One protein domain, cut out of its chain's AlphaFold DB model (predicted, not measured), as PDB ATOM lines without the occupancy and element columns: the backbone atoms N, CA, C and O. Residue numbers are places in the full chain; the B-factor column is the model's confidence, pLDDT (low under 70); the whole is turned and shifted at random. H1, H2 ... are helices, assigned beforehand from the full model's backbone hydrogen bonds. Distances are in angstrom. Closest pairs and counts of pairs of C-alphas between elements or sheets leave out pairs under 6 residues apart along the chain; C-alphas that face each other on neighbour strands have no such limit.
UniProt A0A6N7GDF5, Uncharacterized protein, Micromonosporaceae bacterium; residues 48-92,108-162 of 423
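Overview. This is residues 48 to 92 and 108 to 162 of the 423 residues of an uncharacterized protein of Micromonosporaceae bacterium (UniProt A0A6N7GDF5). The model is an open V: one leg is the long helix H2, which sticks out as a free arm with short H3 at its far end, and the other leg is the helical hairpin of H4 and H5, side by side. H1 folds back near the corner where the first residues of H2 meet H4, and H6 turns off past the other end of the hairpin, near the last residue of H5. The printed part has 100 residues with six named helices, H1 to H6 in order along the chain, and no named strand; its class is all helix. It is only just loose, close to extended, with a radius of gyration of the C-alphas of 18.5 A and spans of 49 by 38 by 24 A.

Arrangement. H1, residues 48 to 55, is close to but not clearly touching H2, residues 60 to 85; their closest C-alphas, of Ala 53 and Tyr 63, are 7.6 A apart. They run opposite ways at a shallow tilt of 27 degrees. H2 has a kink of 35 degrees near residue 67, and its residues 65 to 81 stand free. H3, residues 87 to 91, is close to but not clearly touching H2, with C-alphas 83 and 90 closest at 7.6 A. H2 touches H4, residues 108 to 128, with residues 60 to 61 alone, at a steep tilt of 55 degrees, opposite ways; the closest C-alphas are those of Asn 61 and Pro 124, 5.8 A. H4 touches H5, residues 133 to 145, in a hairpin at a shallow tilt of 20 degrees, opposite ways; the closest C-alphas, of Val 119 and Gly 140, are 6.0 A apart. H6, residues 153 to 160, is close to but not clearly touching H5, with C-alphas 145 and 153 closest at 5.8 A. H1 and H5 are only just apart, 8.4 A at the closest C-alphas. In H1, H3, H5 and H6 every O i to N i+4 pair is within hydrogen-bond range; in H2 it is 20 of 22 and in H4 16 of 17.

Along the chain. H1 begins at C-alpha 48, (21.917, 30.379, -36.206). H2 measures 35.2 A from first to last C-alpha and ends at C-alpha 85, (-6.729, 32.725, -26.319). H4 measures 30.2 A and H5 18.7 A. H6 ends at C-alpha 160, (28.473, 32.292, -16.907).

Size, cuts and confidence. The C-alphas of Ser 92 and Ala 129 are the two farthest apart, 51.8 A. Residues 93 to 107 are not printed, and C-alphas 92 and 108 across this cut are 38.0 A apart. Of the links that are printed whole, none is long. The mean pLDDT of the printed part is 89.3, and residues 148 to 150 are under 70.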
ATOM      1  N   MET A  48      22.161  30.687 -34.792       88.38
ATOM      2  CA  MET A  48      21.917  30.379 -36.206       88.38
ATOM      3  C   MET A  48      21.887  31.611 -37.092       88.38
ATOM      4  O   MET A  48      22.352  31.549 -38.227       88.38
ATOM      5  N   ASN A  49      21.389  32.733 -36.578       92.81
ATOM      6  CA  ASN A  49      21.289  33.958 -37.357       92.81
ATOM      7  C   ASN A  49      22.682  34.469 -37.700       92.81
ATOM      8  O   ASN A  49      22.915  34.845 -38.839       92.81
ATOM      9  N   THR A  50      23.627  34.400 -36.758       90.12
ATOM     10  CA  THR A  50      25.025  34.771 -37.019       90.12
ATOM     11  C   THR A  50      25.678  33.844 -38.050       90.12
ATOM     12  O   THR A  50      26.342  34.332 -38.959       90.12
ATOM     13  N   VAL A  51      25.471  32.526 -37.948       89.88
ATOM     14  CA  VAL A  51      26.078  31.551 -38.876       89.88
ATOM     15  C   VAL A  51      25.528  31.709 -40.297       89.88
ATOM     16  O   VAL A  51      26.299  31.836 -41.245       89.88
ATOM     17  N   VAL A  52      24.203  31.737 -40.450       91.94
ATOM     18  CA  VAL A  52      23.552  31.813 -41.766       91.94
ATOM     19  C   VAL A  52      23.738  33.192 -42.398       91.94
ATOM     20  O   VAL A  52      24.074  33.271 -43.576       91.94
ATOM     21  N   ALA A  53      23.567  34.282 -41.638       92.25
ATOM     22  CA  ALA A  53      23.778  35.635 -42.159       92.25
ATOM     23  C   ALA A  53      25.245  35.872 -42.541       92.25
ATOM     24  O   ALA A  53      25.509  36.470 -43.580       92.25
ATOM     25  N   GLY A  54      26.190  35.352 -41.747       90.19
ATOM     26  CA  GLY A  54      27.618  35.432 -42.050       90.19
ATOM     27  C   GLY A  54      27.980  34.722 -43.353       90.19
ATOM     28  O   GLY A  54      28.680  35.297 -44.181       90.19
ATOM     29  N   ALA A  55      27.449  33.516 -43.577       88.44
ATOM     30  CA  ALA A  55      27.652  32.790 -44.831       88.44
ATOM     31  C   ALA A  55      26.979  33.473 -46.038       88.44
ATOM     32  O   ALA A  55      27.504  33.422 -47.144       88.44
ATOM     33  N   ALA A  56      25.855  34.159 -45.818       90.06
ATOM     34  CA  ALA A  56      25.164  34.945 -46.838       90.06
ATOM     35  C   ALA A  56      25.775  36.344 -47.073       90.06
ATOM     36  O   ALA A  56      25.260  37.097 -47.898       90.06
ATOM     37  N   GLY A  57      26.832  36.723 -46.341       91.06
ATOM     38  CA  GLY A  57      27.458  38.045 -46.444       91.06
ATOM     39  C   GLY A  57      26.580  39.202 -45.947       91.06
ATOM     40  O   GLY A  57      26.780  40.343 -46.355       91.06
ATOM     41  N   ILE A  58      25.594  38.926 -45.088       92.88
ATOM     42  CA  ILE A  58      24.660  39.925 -44.558       92.88
ATOM     43  C   ILE A  58      25.253  40.530 -43.281       92.88
ATOM     44  O   ILE A  58      25.435  39.840 -42.274       92.88
ATOM     45  N   ASP A  59      25.527  41.834 -43.304       93.12
ATOM     46  CA  ASP A  59      26.020  42.568 -42.140       93.12
ATOM     47  C   ASP A  59      24.928  42.802 -41.073       93.12
ATOM     48  O   ASP A  59      23.730  42.593 -41.294       93.12
ATOM     49  N   PHE A  60      25.338  43.269 -39.888       94.56
ATOM     50  CA  PHE A  60      24.424  43.476 -38.764       94.56
ATOM     51  C   PHE A  60      23.299  44.479 -39.068       94.56
ATOM     52  O   PHE A  60      22.148  44.226 -38.709       94.56
ATOM     53  N   ASN A  61      23.610  45.597 -39.729       95.00
ATOM     54  CA  ASN A  61      22.649  46.669 -40.003       95.00
ATOM     55  C   ASN A  61      21.667  46.255 -41.099       95.00
ATOM     56  O   ASN A  61      20.458  46.480 -40.977       95.00
ATOM     57  N   SER A  62      22.166  45.594 -42.146       94.12
ATOM     58  CA  SER A  62      21.331  45.038 -43.210       94.12
ATOM     59  C   SER A  62      20.347  44.007 -42.668       94.12
ATOM     60  O   SER A  62      19.153  44.071 -42.966       94.12
ATOM     61  N   TYR A  63      20.807  43.109 -41.802       95.12
ATOM     62  CA  TYR A  63      19.923  42.143 -41.168       95.12
ATOM     63  C   TYR A  63      18.902  42.817 -40.250       95.12
ATOM     64  O   TYR A  63      17.704  42.574 -40.382       95.12
ATOM     65  N   ALA A  64      19.357  43.676 -39.328       95.06
ATOM     66  CA  ALA A  64      18.494  44.292 -38.325       95.06
ATOM     67  C   ALA A  64      17.403  45.155 -38.973       95.06
ATOM     68  O   ALA A  64      16.241  45.060 -38.587       95.06
ATOM     69  N   SER A  65      17.734  45.934 -40.006       95.19
ATOM     70  CA  SER A  65      16.749  46.754 -40.730       95.19
ATOM     71  C   SER A  65      15.630  45.929 -41.376       95.19
ATOM     72  O   SER A  65      14.494  46.391 -41.447       95.19
ATOM     73  N   ARG A  66      15.918  44.691 -41.796       94.81
ATOM     74  CA  ARG A  66      14.937  43.776 -42.402       94.81
ATOM     75  C   ARG A  66      14.191  42.943 -41.357       94.81
ATOM     76  O   ARG A  66      12.991  42.720 -41.492       94.81
ATOM     77  N   MET A  67      14.877  42.502 -40.306       94.81
ATOM     78  CA  MET A  67      14.343  41.565 -39.313       94.81
ATOM     79  C   MET A  67      13.640  42.243 -38.142       94.81
ATOM     80  O   MET A  67      12.718  41.654 -37.589       94.81
ATOM     81  N   VAL A  68      13.989  43.483 -37.782       94.75
ATOM     82  CA  VAL A  68      13.279  44.233 -36.733       94.75
ATOM     83  C   VAL A  68      11.799  44.439 -37.091       94.75
ATOM     84  O   VAL A  68      10.959  44.085 -36.261       94.75
ATOM     85  N   PRO A  69      11.420  44.914 -38.298       94.75
ATOM     86  CA  PRO A  69      10.008  45.021 -38.674       94.75
ATOM     87  C   PRO A  69       9.279  43.672 -38.619       94.75
ATOM     88  O   PRO A  69       8.186  43.580 -38.062       94.75
ATOM     89  N   VAL A  70       9.910  42.607 -39.126       93.44
ATOM     90  CA  VAL A  70       9.348  41.245 -39.104       93.44
ATOM     91  C   VAL A  70       9.151  40.755 -37.667       93.44
ATOM     92  O   VAL A  70       8.091  40.227 -37.333       93.44
ATOM     93  N   ALA A  71      10.131  40.980 -36.794       93.12
ATOM     94  CA  ALA A  71      10.077  40.626 -35.381       93.12
ATOM     95  C   ALA A  71       8.974  41.385 -34.636       93.12
ATOM     96  O   ALA A  71       8.279  40.784 -33.818       93.12
ATOM     97  N   LEU A  72       8.772  42.674 -34.937       93.50
ATOM     98  CA  LEU A  72       7.698  43.483 -34.358       93.50
ATOM     99  C   LEU A  72       6.319  42.980 -34.787       93.50
ATOM    100  O   LEU A  72       5.450  42.799 -33.935       93.50
ATOM    101  N   VAL A  73       6.127  42.688 -36.078       93.62
ATOM    102  CA  VAL A  73       4.875  42.101 -36.582       93.62
ATOM    103  C   VAL A  73       4.631  40.736 -35.940       93.62
ATOM    104  O   VAL A  73       3.549  40.489 -35.410       93.62
ATOM    105  N   ALA A  74       5.640  39.864 -35.903       90.19
ATOM    106  CA  ALA A  74       5.528  38.546 -35.285       90.19
ATOM    107  C   ALA A  74       5.220  38.634 -33.781       90.19
ATOM    108  O   ALA A  74       4.399  37.869 -33.269       90.19
ATOM    109  N   ALA A  75       5.840  39.576 -33.065       88.69
ATOM    110  CA  ALA A  75       5.562  39.837 -31.656       88.69
ATOM    111  C   ALA A  75       4.133  40.353 -31.446       88.69
ATOM    112  O   ALA A  75       3.441  39.851 -30.561       88.69
ATOM    113  N   ALA A  76       3.666  41.290 -32.275       91.44
ATOM    114  CA  ALA A  76       2.307  41.815 -32.214       91.44
ATOM    115  C   ALA A  76       1.270  40.715 -32.472       91.44
ATOM    116  O   ALA A  76       0.362  40.533 -31.667       91.44
ATOM    117  N   VAL A  77       1.439  39.922 -33.535       91.69
ATOM    118  CA  VAL A  77       0.555  38.788 -33.847       91.69
ATOM    119  C   VAL A  77       0.543  37.782 -32.697       91.69
ATOM    120  O   VAL A  77      -0.527  37.396 -32.231       91.69
ATOM    121  N   THR A  78       1.716  37.403 -32.181       87.50
ATOM    122  CA  THR A  78       1.822  36.476 -31.044       87.50
ATOM    123  C   THR A  78       1.102  37.029 -29.815       87.50
ATOM    124  O   THR A  78       0.321  36.320 -29.181       87.50
ATOM    125  N   PHE A  79       1.311  38.307 -29.495       88.56
ATOM    126  CA  PHE A  79       0.644  38.977 -28.384       88.56
ATOM    127  C   PHE A  79      -0.878  38.994 -28.554       88.56
ATOM    128  O   PHE A  79      -1.594  38.669 -27.608       88.56
ATOM    129  N   LEU A  80      -1.380  39.330 -29.744       91.56
ATOM    130  CA  LEU A  80      -2.814  39.374 -30.035       91.56
ATOM    131  C   LEU A  80      -3.455  37.989 -29.921       91.56
ATOM    132  O   LEU A  80      -4.488  37.852 -29.266       91.56
ATOM    133  N   VAL A  81      -2.820  36.958 -30.486       89.50
ATOM    134  CA  VAL A  81      -3.291  35.570 -30.383       89.50
ATOM    135  C   VAL A  81      -3.316  35.121 -28.925       89.50
ATOM    136  O   VAL A  81      -4.326  34.592 -28.473       89.50
ATOM    137  N   LEU A  82      -2.254  35.370 -28.154       86.94
ATOM    138  CA  LEU A  82      -2.215  35.002 -26.737       86.94
ATOM    139  C   LEU A  82      -3.248  35.774 -25.913       86.94
ATOM    140  O   LEU A  82      -3.934  35.179 -25.084       86.94
ATOM    141  N   ARG A  83      -3.402  37.079 -26.153       86.94
ATOM    142  CA  ARG A  83      -4.417  37.907 -25.490       86.94
ATOM    143  C   ARG A  83      -5.826  37.417 -25.804       86.94
ATOM    144  O   ARG A  83      -6.678  37.474 -24.926       86.94
ATOM    145  N   TRP A  84      -6.064  36.948 -27.026       89.44
ATOM    146  CA  TRP A  84      -7.341  36.377 -27.437       89.44
ATOM    147  C   TRP A  84      -7.590  35.008 -26.790       89.44
ATOM    148  O   TRP A  84      -8.622  34.819 -26.149       89.44
ATOM    149  N   VAL A  85      -6.625  34.086 -26.876       87.44
ATOM    150  CA  VAL A  85      -6.729  32.725 -26.319       87.44
ATOM    151  C   VAL A  85      -6.869  32.739 -24.795       87.44
ATOM    152  O   VAL A  85      -7.663  31.973 -24.257       87.44
ATOM    153  N   PHE A  86      -6.139  33.618 -24.103       84.75
ATOM    154  CA  PHE A  86      -6.140  33.731 -22.639       84.75
ATOM    155  C   PHE A  86      -6.966  34.921 -22.124       84.75
ATOM    156  O   PHE A  86      -6.750  35.402 -21.011       84.75
ATOM    157  N   ALA A  87      -7.908  35.439 -22.924       86.94
ATOM    158  CA  ALA A  87      -8.684  36.628 -22.570       86.94
ATOM    159  C   ALA A  87      -9.441  36.465 -21.243       86.94
ATOM    160  O   ALA A  87      -9.552  37.410 -20.466       86.94
ATOM    161  N   THR A  88      -9.968  35.269 -20.974       81.25
ATOM    162  CA  THR A  88     -10.733  34.987 -19.752       81.25
ATOM    163  C   THR A  88      -9.830  34.968 -18.526       81.25
ATOM    164  O   THR A  88     -10.142  35.605 -17.525       81.25
ATOM    165  N   GLU A  89      -8.683  34.311 -18.622       82.00
ATOM    166  CA  GLU A  89      -7.676  34.229 -17.569       82.00
ATOM    167  C   GLU A  89      -7.097  35.610 -17.247       82.00
ATOM    168  O   GLU A  89      -6.929  35.949 -16.078       82.00
ATOM    169  N   LEU A  90      -6.861  36.434 -18.274       82.56
ATOM    170  CA  LEU A  90      -6.389  37.810 -18.117       82.56
ATOM    171  C   LEU A  90      -7.442  38.725 -17.472       82.56
ATOM    172  O   LEU A  90      -7.073  39.621 -16.718       82.56
ATOM    173  N   ARG A  91      -8.741  38.500 -17.720       79.44
ATOM    174  CA  ARG A  91      -9.839  39.231 -17.051       79.44
ATOM    175  C   ARG A  91      -9.979  38.867 -15.576       79.44
ATOM    176  O   ARG A  91     -10.385  39.704 -14.781       79.44
ATOM    177  N   SER A  92      -9.669  37.625 -15.220       76.00
ATOM    178  CA  SER A  92      -9.721  37.129 -13.841       76.00
ATOM    179  C   SER A  92      -8.403  37.312 -13.083       76.00
ATOM    180  O   SER A  92      -8.272  36.802 -11.968       76.00
ATOM    181  N   ALA A 108      26.494  48.585  -9.455       85.44
ATOM    182  CA  ALA A 108      26.710  47.450 -10.350       85.44
ATOM    183  C   ALA A 108      25.573  47.282 -11.373       85.44
ATOM    184  O   ALA A 108      25.844  47.032 -12.542       85.44
ATOM    185  N   GLN A 109      24.311  47.473 -10.969       88.06
ATOM    186  CA  GLN A 109      23.167  47.421 -11.888       88.06
ATOM    187  C   GLN A 109      23.211  48.547 -12.925       88.06
ATOM    188  O   GLN A 109      22.967  48.302 -14.105       88.06
ATOM    189  N   ARG A 110      23.548  49.774 -12.503       91.12
ATOM    190  CA  ARG A 110      23.713  50.911 -13.423       91.12
ATOM    191  C   ARG A 110      24.844  50.672 -14.417       91.12
ATOM    192  O   ARG A 110      24.663  50.925 -15.602       91.12
ATOM    193  N   TRP A 111      25.979  50.163 -13.946       90.62
ATOM    194  CA  TRP A 111      27.107  49.855 -14.816       90.62
ATOM    195  C   TRP A 111      26.792  48.712 -15.791       90.62
ATOM    196  O   TRP A 111      27.059  48.849 -16.981       90.62
ATOM    197  N   ALA A 112      26.144  47.638 -15.332       90.44
ATOM    198  CA  ALA A 112      25.728  46.543 -16.204       90.44
ATOM    199  C   ALA A 112      24.754  47.030 -17.287       90.44
ATOM    200  O   ALA A 112      24.910  46.680 -18.455       90.44
ATOM    201  N   LEU A 113      23.792  47.889 -16.928       93.56
ATOM    202  CA  LEU A 113      22.908  48.521 -17.907       93.56
ATOM    203  C   LEU A 113      23.693  49.386 -18.898       93.56
ATOM    204  O   LEU A 113      23.481  49.257 -20.100       93.56
ATOM    205  N   ALA A 114      24.594  50.242 -18.412       94.81
ATOM    206  CA  ALA A 114      25.410  51.095 -19.269       94.81
ATOM    207  C   ALA A 114      26.247  50.267 -20.253       94.81
ATOM    208  O   ALA A 114      26.283  50.591 -21.436       94.81
ATOM    209  N   LEU A 115      26.853  49.166 -19.797       95.06
ATOM    210  CA  LEU A 115      27.611  48.267 -20.660       95.06
ATOM    211  C   LEU A 115      26.715  47.581 -21.696       95.06
ATOM    212  O   LEU A 115      27.072  47.545 -22.869       95.06
ATOM    213  N   VAL A 116      25.557  47.052 -21.294       94.50
ATOM    214  CA  VAL A 116      24.618  46.414 -22.231       94.50
ATOM    215  C   VAL A 116      24.160  47.407 -23.299       94.50
ATOM    216  O   VAL A 116      24.135  47.056 -24.476       94.50
ATOM    217  N   LEU A 117      23.855  48.652 -22.921       95.88
ATOM    218  CA  LEU A 117      23.504  49.713 -23.868       95.88
ATOM    219  C   LEU A 117      24.682  50.069 -24.783       95.88
ATOM    220  O   LEU A 117      24.491  50.191 -25.991       95.88
ATOM    221  N   ALA A 118      25.895  50.176 -24.238       96.38
ATOM    222  CA  ALA A 118      27.100  50.447 -25.017       96.38
ATOM    223  C   ALA A 118      27.385  49.333 -26.035       96.38
ATOM    224  O   ALA A 118      27.681  49.624 -27.187       96.38
ATOM    225  N   VAL A 119      27.235  48.062 -25.650       96.12
ATOM    226  CA  VAL A 119      27.370  46.907 -26.553       96.12
ATOM    227  C   VAL A 119      26.269  46.915 -27.615       96.12
ATOM    228  O   VAL A 119      26.551  46.696 -28.791       96.12
ATOM    229  N   LEU A 120      25.025  47.214 -27.227       94.12
ATOM    230  CA  LEU A 120      23.891  47.265 -28.150       94.12
ATOM    231  C   LEU A 120      24.060  48.353 -29.220       94.12
ATOM    232  O   LEU A 120      23.753  48.101 -30.380       94.12
ATOM    233  N   ILE A 121      24.572  49.528 -28.842       94.94
ATOM    234  CA  ILE A 121      24.918  50.626 -29.764       94.94
ATOM    235  C   ILE A 121      26.220  50.320 -30.523       94.94
ATOM    236  O   ILE A 121      26.387  50.715 -31.676       94.94
ATOM    237  N   GLY A 122      27.135  49.579 -29.901       95.94
ATOM    238  CA  GLY A 122      28.402  49.169 -30.489       95.94
ATOM    239  C   GLY A 122      28.228  48.268 -31.707       95.94
ATOM    240  O   GLY A 122      28.984  48.413 -32.660       95.94
ATOM    241  N   TYR A 123      27.223  47.386 -31.731       95.25
ATOM    242  CA  TYR A 123      26.969  46.517 -32.888       95.25
ATOM    243  C   TYR A 123      26.718  47.281 -34.196       95.25
ATOM    244  O   TYR A 123      27.452  47.033 -35.156       95.25
ATOM    245  N   PRO A 124      25.747  48.213 -34.277       94.94
ATOM    246  CA  PRO A 124      25.525  48.954 -35.507       94.94
ATOM    247  C   PRO A 124      26.695  49.871 -35.869       94.94
ATOM    248  O   PRO A 124      27.004  50.005 -37.051       94.94
ATOM    249  N   ALA A 125      27.387  50.452 -34.882       95.25
ATOM    250  CA  ALA A 125      28.574  51.274 -35.121       95.25
ATOM    251  C   ALA A 125      29.743  50.456 -35.702       95.25
ATOM    252  O   ALA A 125      30.367  50.861 -36.679       95.25
ATOM    253  N   ALA A 126      30.007  49.275 -35.144       93.50
ATOM    254  CA  ALA A 126      31.040  48.363 -35.623       93.50
ATOM    255  C   ALA A 126      30.729  47.837 -37.029       93.50
ATOM    256  O   ALA A 126      31.634  47.734 -37.853       93.50
ATOM    257  N   ALA A 127      29.455  47.583 -37.333       92.88
ATOM    258  CA  ALA A 127      29.031  47.180 -38.668       92.88
ATOM    259  C   ALA A 127      29.305  48.262 -39.726       92.88
ATOM    260  O   ALA A 127      29.745  47.930 -40.823       92.88
ATOM    261  N   LEU A 128      29.134  49.551 -39.394       93.12
ATOM    262  CA  LEU A 128      29.512  50.662 -40.286       93.12
ATOM    263  C   LEU A 128      31.024  50.720 -40.547       93.12
ATOM    264  O   LEU A 128      31.446  51.143 -41.617       93.12
ATOM    265  N   ALA A 129      31.829  50.269 -39.585       92.62
ATOM    266  CA  ALA A 129      33.278  50.146 -39.717       92.62
ATOM    267  C   ALA A 129      33.726  48.823 -40.379       92.62
ATOM    268  O   ALA A 129      34.921  48.541 -40.423       92.62
ATOM    269  N   GLY A 130      32.794  47.988 -40.858       89.81
ATOM    270  CA  GLY A 130      33.100  46.682 -41.454       89.81
ATOM    271  C   GLY A 130      33.612  45.639 -40.454       89.81
ATOM    272  O   GLY A 130      34.174  44.621 -40.853       89.81
ATOM    273  N   LEU A 131      33.442  45.874 -39.150       91.19
ATOM    274  CA  LEU A 131      33.884  44.958 -38.106       91.19
ATOM    275  C   LEU A 131      32.843  43.865 -37.857       91.19
ATOM    276  O   LEU A 131      31.633  44.099 -37.830       91.19
ATOM    277  N   HIS A 132      33.330  42.656 -37.596       90.00
ATOM    278  CA  HIS A 132      32.476  41.534 -37.237       90.00
ATOM    279  C   HIS A 132      31.886  41.681 -35.828       90.00
ATOM    280  O   HIS A 132      32.517  42.185 -34.897       90.00
ATOM    281  N   VAL A 133      30.691  41.116 -35.649       91.50
ATOM    282  CA  VAL A 133      29.913  41.127 -34.397       91.50
ATOM    283  C   VAL A 133      30.715  40.618 -33.188       91.50
ATOM    284  O   VAL A 133      30.562  41.139 -32.081       91.50
ATOM    285  N   PHE A 134      31.607  39.637 -33.381       91.69
ATOM    286  CA  PHE A 134      32.403  39.067 -32.289       91.69
ATOM    287  C   PHE A 134      33.354  40.083 -31.641       91.69
ATOM    288  O   PHE A 134      33.657  39.942 -30.459       91.69
ATOM    289  N   VAL A 135      33.798  41.116 -32.369       94.12
ATOM    290  CA  VAL A 135      34.699  42.152 -31.836       94.12
ATOM    291  C   VAL A 135      33.990  42.947 -30.740       94.12
ATOM    292  O   VAL A 135      34.533  43.145 -29.652       94.12
ATOM    293  N   VAL A 136      32.739  43.340 -30.991       95.44
ATOM    294  CA  VAL A 136      31.909  44.076 -30.025       95.44
ATOM    295  C   VAL A 136      31.547  43.186 -28.839       95.44
ATOM    296  O   VAL A 136      31.703  43.600 -27.691       95.44
ATOM    297  N   ALA A 137      31.115  41.948 -29.105       93.12
ATOM    298  CA  ALA A 137      30.762  40.992 -28.059       93.12
ATOM    299  C   ALA A 137      31.961  40.674 -27.146       93.12
ATOM    300  O   ALA A 137      31.829  40.689 -25.923       93.12
ATOM    301  N   GLY A 138      33.142  40.450 -27.731       93.56
ATOM    302  CA  GLY A 138      34.381  40.176 -27.005       93.56
ATOM    303  C   GLY A 138      34.851  41.372 -26.181       93.56
ATOM    304  O   GLY A 138      35.168  41.216 -25.005       93.56
ATOM    305  N   THR A 139      34.811  42.578 -26.750       94.94
ATOM    306  CA  THR A 139      35.150  43.808 -26.012       94.94
ATOM    307  C   THR A 139      34.197  44.018 -24.837       94.94
ATOM    308  O   THR A 139      34.640  44.280 -23.721       94.94
ATOM    309  N   GLY A 140      32.892  43.824 -25.049       93.88
ATOM    310  CA  GLY A 140      31.894  43.874 -23.984       93.88
ATOM    311  C   GLY A 140      32.156  42.847 -22.879       93.88
ATOM    312  O   GLY A 140      32.087  43.187 -21.701       93.88
ATOM    313  N   ALA A 141      32.524  41.616 -23.243       91.31
ATOM    314  CA  ALA A 141      32.882  40.576 -22.283       91.31
ATOM    315  C   ALA A 141      34.129  40.945 -21.462       91.31
ATOM    316  O   ALA A 141      34.122  40.793 -20.241       91.31
ATOM    317  N   VAL A 142      35.174  41.487 -22.097       91.50
ATOM    318  CA  VAL A 142      36.391  41.953 -21.406       91.50
ATOM    319  C   VAL A 142      36.069  43.090 -20.441       91.50
ATOM    320  O   VAL A 142      36.460  43.033 -19.276       91.50
ATOM    321  N   LEU A 143      35.307  44.094 -20.889       91.50
ATOM    322  CA  LEU A 143      34.868  45.197 -20.032       91.50
ATOM    323  C   LEU A 143      34.020  44.699 -18.861       91.50
ATOM    324  O   LEU A 143      34.118  45.249 -17.765       91.50
ATOM    325  N   ALA A 144      33.236  43.636 -19.066       89.12
ATOM    326  CA  ALA A 144      32.487  43.020 -17.988       89.12
ATOM    327  C   ALA A 144      33.349  42.322 -16.955       89.12
ATOM    328  O   ALA A 144      33.162  42.543 -15.762       89.12
ATOM    329  N   LEU A 145      34.331  41.544 -17.391       86.69
ATOM    330  CA  LEU A 145      35.265  40.891 -16.481       86.69
ATOM    331  C   LEU A 145      36.171  41.894 -15.754       86.69
ATOM    332  O   LEU A 145      36.598  41.625 -14.635       86.69
ATOM    333  N   ALA A 146      36.435  43.055 -16.358       85.38
ATOM    334  CA  ALA A 146      37.222  44.126 -15.750       85.38
ATOM    335  C   ALA A 146      36.478  44.872 -14.624       85.38
ATOM    336  O   ALA A 146      37.108  45.587 -13.837       85.38
ATOM    337  N   TRP A 147      35.152  44.730 -14.512       84.06
ATOM    338  CA  TRP A 147      34.399  45.377 -13.442       84.06
ATOM    339  C   TRP A 147      34.740  44.759 -12.083       84.06
ATOM    340  O   TRP A 147      34.510  43.577 -11.836       84.06
ATOM    341  N   ARG A 148      35.207  45.590 -11.143       66.19
ATOM    342  CA  ARG A 148      35.647  45.150  -9.802       66.19
ATOM    343  C   ARG A 148      34.588  44.385  -8.998       66.19
ATOM    344  O   ARG A 148      34.938  43.653  -8.082       66.19
ATOM    345  N   GLY A 149      33.307  44.540  -9.331       69.88
ATOM    346  CA  GLY A 149      32.201  43.831  -8.682       69.88
ATOM    347  C   GLY A 149      31.890  42.432  -9.232       69.88
ATOM    348  O   GLY A 149      30.980  41.799  -8.711       69.88
ATOM    349  N   VAL A 150      32.581  41.956 -10.275       67.75
ATOM    350  CA  VAL A 150      32.292  40.664 -10.936       67.75
ATOM    351  C   VAL A 150      32.973  39.470 -10.242       67.75
ATOM    352  O   VAL A 150      32.614  38.323 -10.488       67.75
ATOM    353  N   GLY A 151      33.870  39.710  -9.280       74.00
ATOM    354  CA  GLY A 151      34.553  38.647  -8.537       74.00
ATOM    355  C   GLY A 151      35.725  38.052  -9.322       74.00
ATOM    356  O   GLY A 151      36.400  38.762 -10.064       74.00
ATOM    357  N   ARG A 152      36.014  36.756  -9.137       82.12
ATOM    358  CA  ARG A 152      37.141  36.077  -9.800       82.12
ATOM    359  C   ARG A 152      36.804  35.763 -11.267       82.12
ATOM    360  O   ARG A 152      35.939  34.917 -11.500       82.12
ATOM    361  N   PRO A 153      37.521  36.322 -12.266       81.25
ATOM    362  CA  PRO A 153      37.182  36.137 -13.682       81.25
ATOM    363  C   PRO A 153      37.107  34.671 -14.121       81.25
ATOM    364  O   PRO A 153      36.213  34.298 -14.868       81.25
ATOM    365  N   ALA A 154      37.998  33.817 -13.609       82.25
ATOM    366  CA  ALA A 154      38.006  32.389 -13.927       82.25
ATOM    367  C   ALA A 154      36.747  31.650 -13.435       82.25
ATOM    368  O   ALA A 154      36.290  30.699 -14.065       82.25
ATOM    369  N   GLU A 155      36.181  32.071 -12.305       82.12
ATOM    370  CA  GLU A 155      34.956  31.486 -11.757       82.12
ATOM    371  C   GLU A 155      33.728  31.936 -12.548       82.12
ATOM    372  O   GLU A 155      32.858  31.125 -12.874       82.12
ATOM    373  N   VAL A 156      33.714  33.206 -12.950       82.25
ATOM    374  CA  VAL A 156      32.682  33.770 -13.821       82.25
ATOM    375  C   VAL A 156      32.720  33.112 -15.190       82.25
ATOM    376  O   VAL A 156      31.685  32.707 -15.693       82.25
ATOM    377  N   LEU A 157      33.899  32.917 -15.781       83.19
ATOM    378  CA  LEU A 157      34.006  32.277 -17.090       83.19
ATOM    379  C   LEU A 157      33.522  30.820 -17.054       83.19
ATOM    380  O   LEU A 157      32.872  30.356 -17.987       83.19
ATOM    381  N   ARG A 158      33.780  30.104 -15.955       82.62
ATOM    382  CA  ARG A 158      33.306  28.727 -15.775       82.62
ATOM    383  C   ARG A 158      31.789  28.637 -15.590       82.62
ATOM    384  O   ARG A 158      31.199  27.669 -16.046       82.62
ATOM    385  N   SER A 159      31.180  29.607 -14.908       79.00
ATOM    386  CA  SER A 159      29.762  29.559 -14.515       79.00
ATOM    387  C   SER A 159      28.816  30.333 -15.438       79.00
ATOM    388  O   SER A 159      27.653  29.960 -15.564       79.00
ATOM    389  N   ALA A 160      29.285  31.406 -16.076       77.44
ATOM    390  CA  ALA A 160      28.473  32.292 -16.907       77.44
ATOM    391  C   ALA A 160      28.493  31.914 -18.394       77.44
ATOM    392  O   ALA A 160      27.548  32.232 -19.115       77.44
ATOM    393  N   VAL A 161      29.557  31.255 -18.867       83.00
ATOM    394  CA  VAL A 161      29.628  30.765 -20.248       83.00
ATOM    395  C   VAL A 161      28.960  29.398 -20.318       83.00
ATOM    396  O   VAL A 161      29.341  28.474 -19.604       83.00
ATOM    397  N   ALA A 162      27.982  29.261 -21.207       83.56
ATOM    398  CA  ALA A 162      27.326  27.989 -21.477       83.56
ATOM    399  C   ALA A 162      28.163  27.165 -22.470       83.56
ATOM    400  O   ALA A 162      27.902  27.159 -23.676       83.56
TER     401      ALA A 162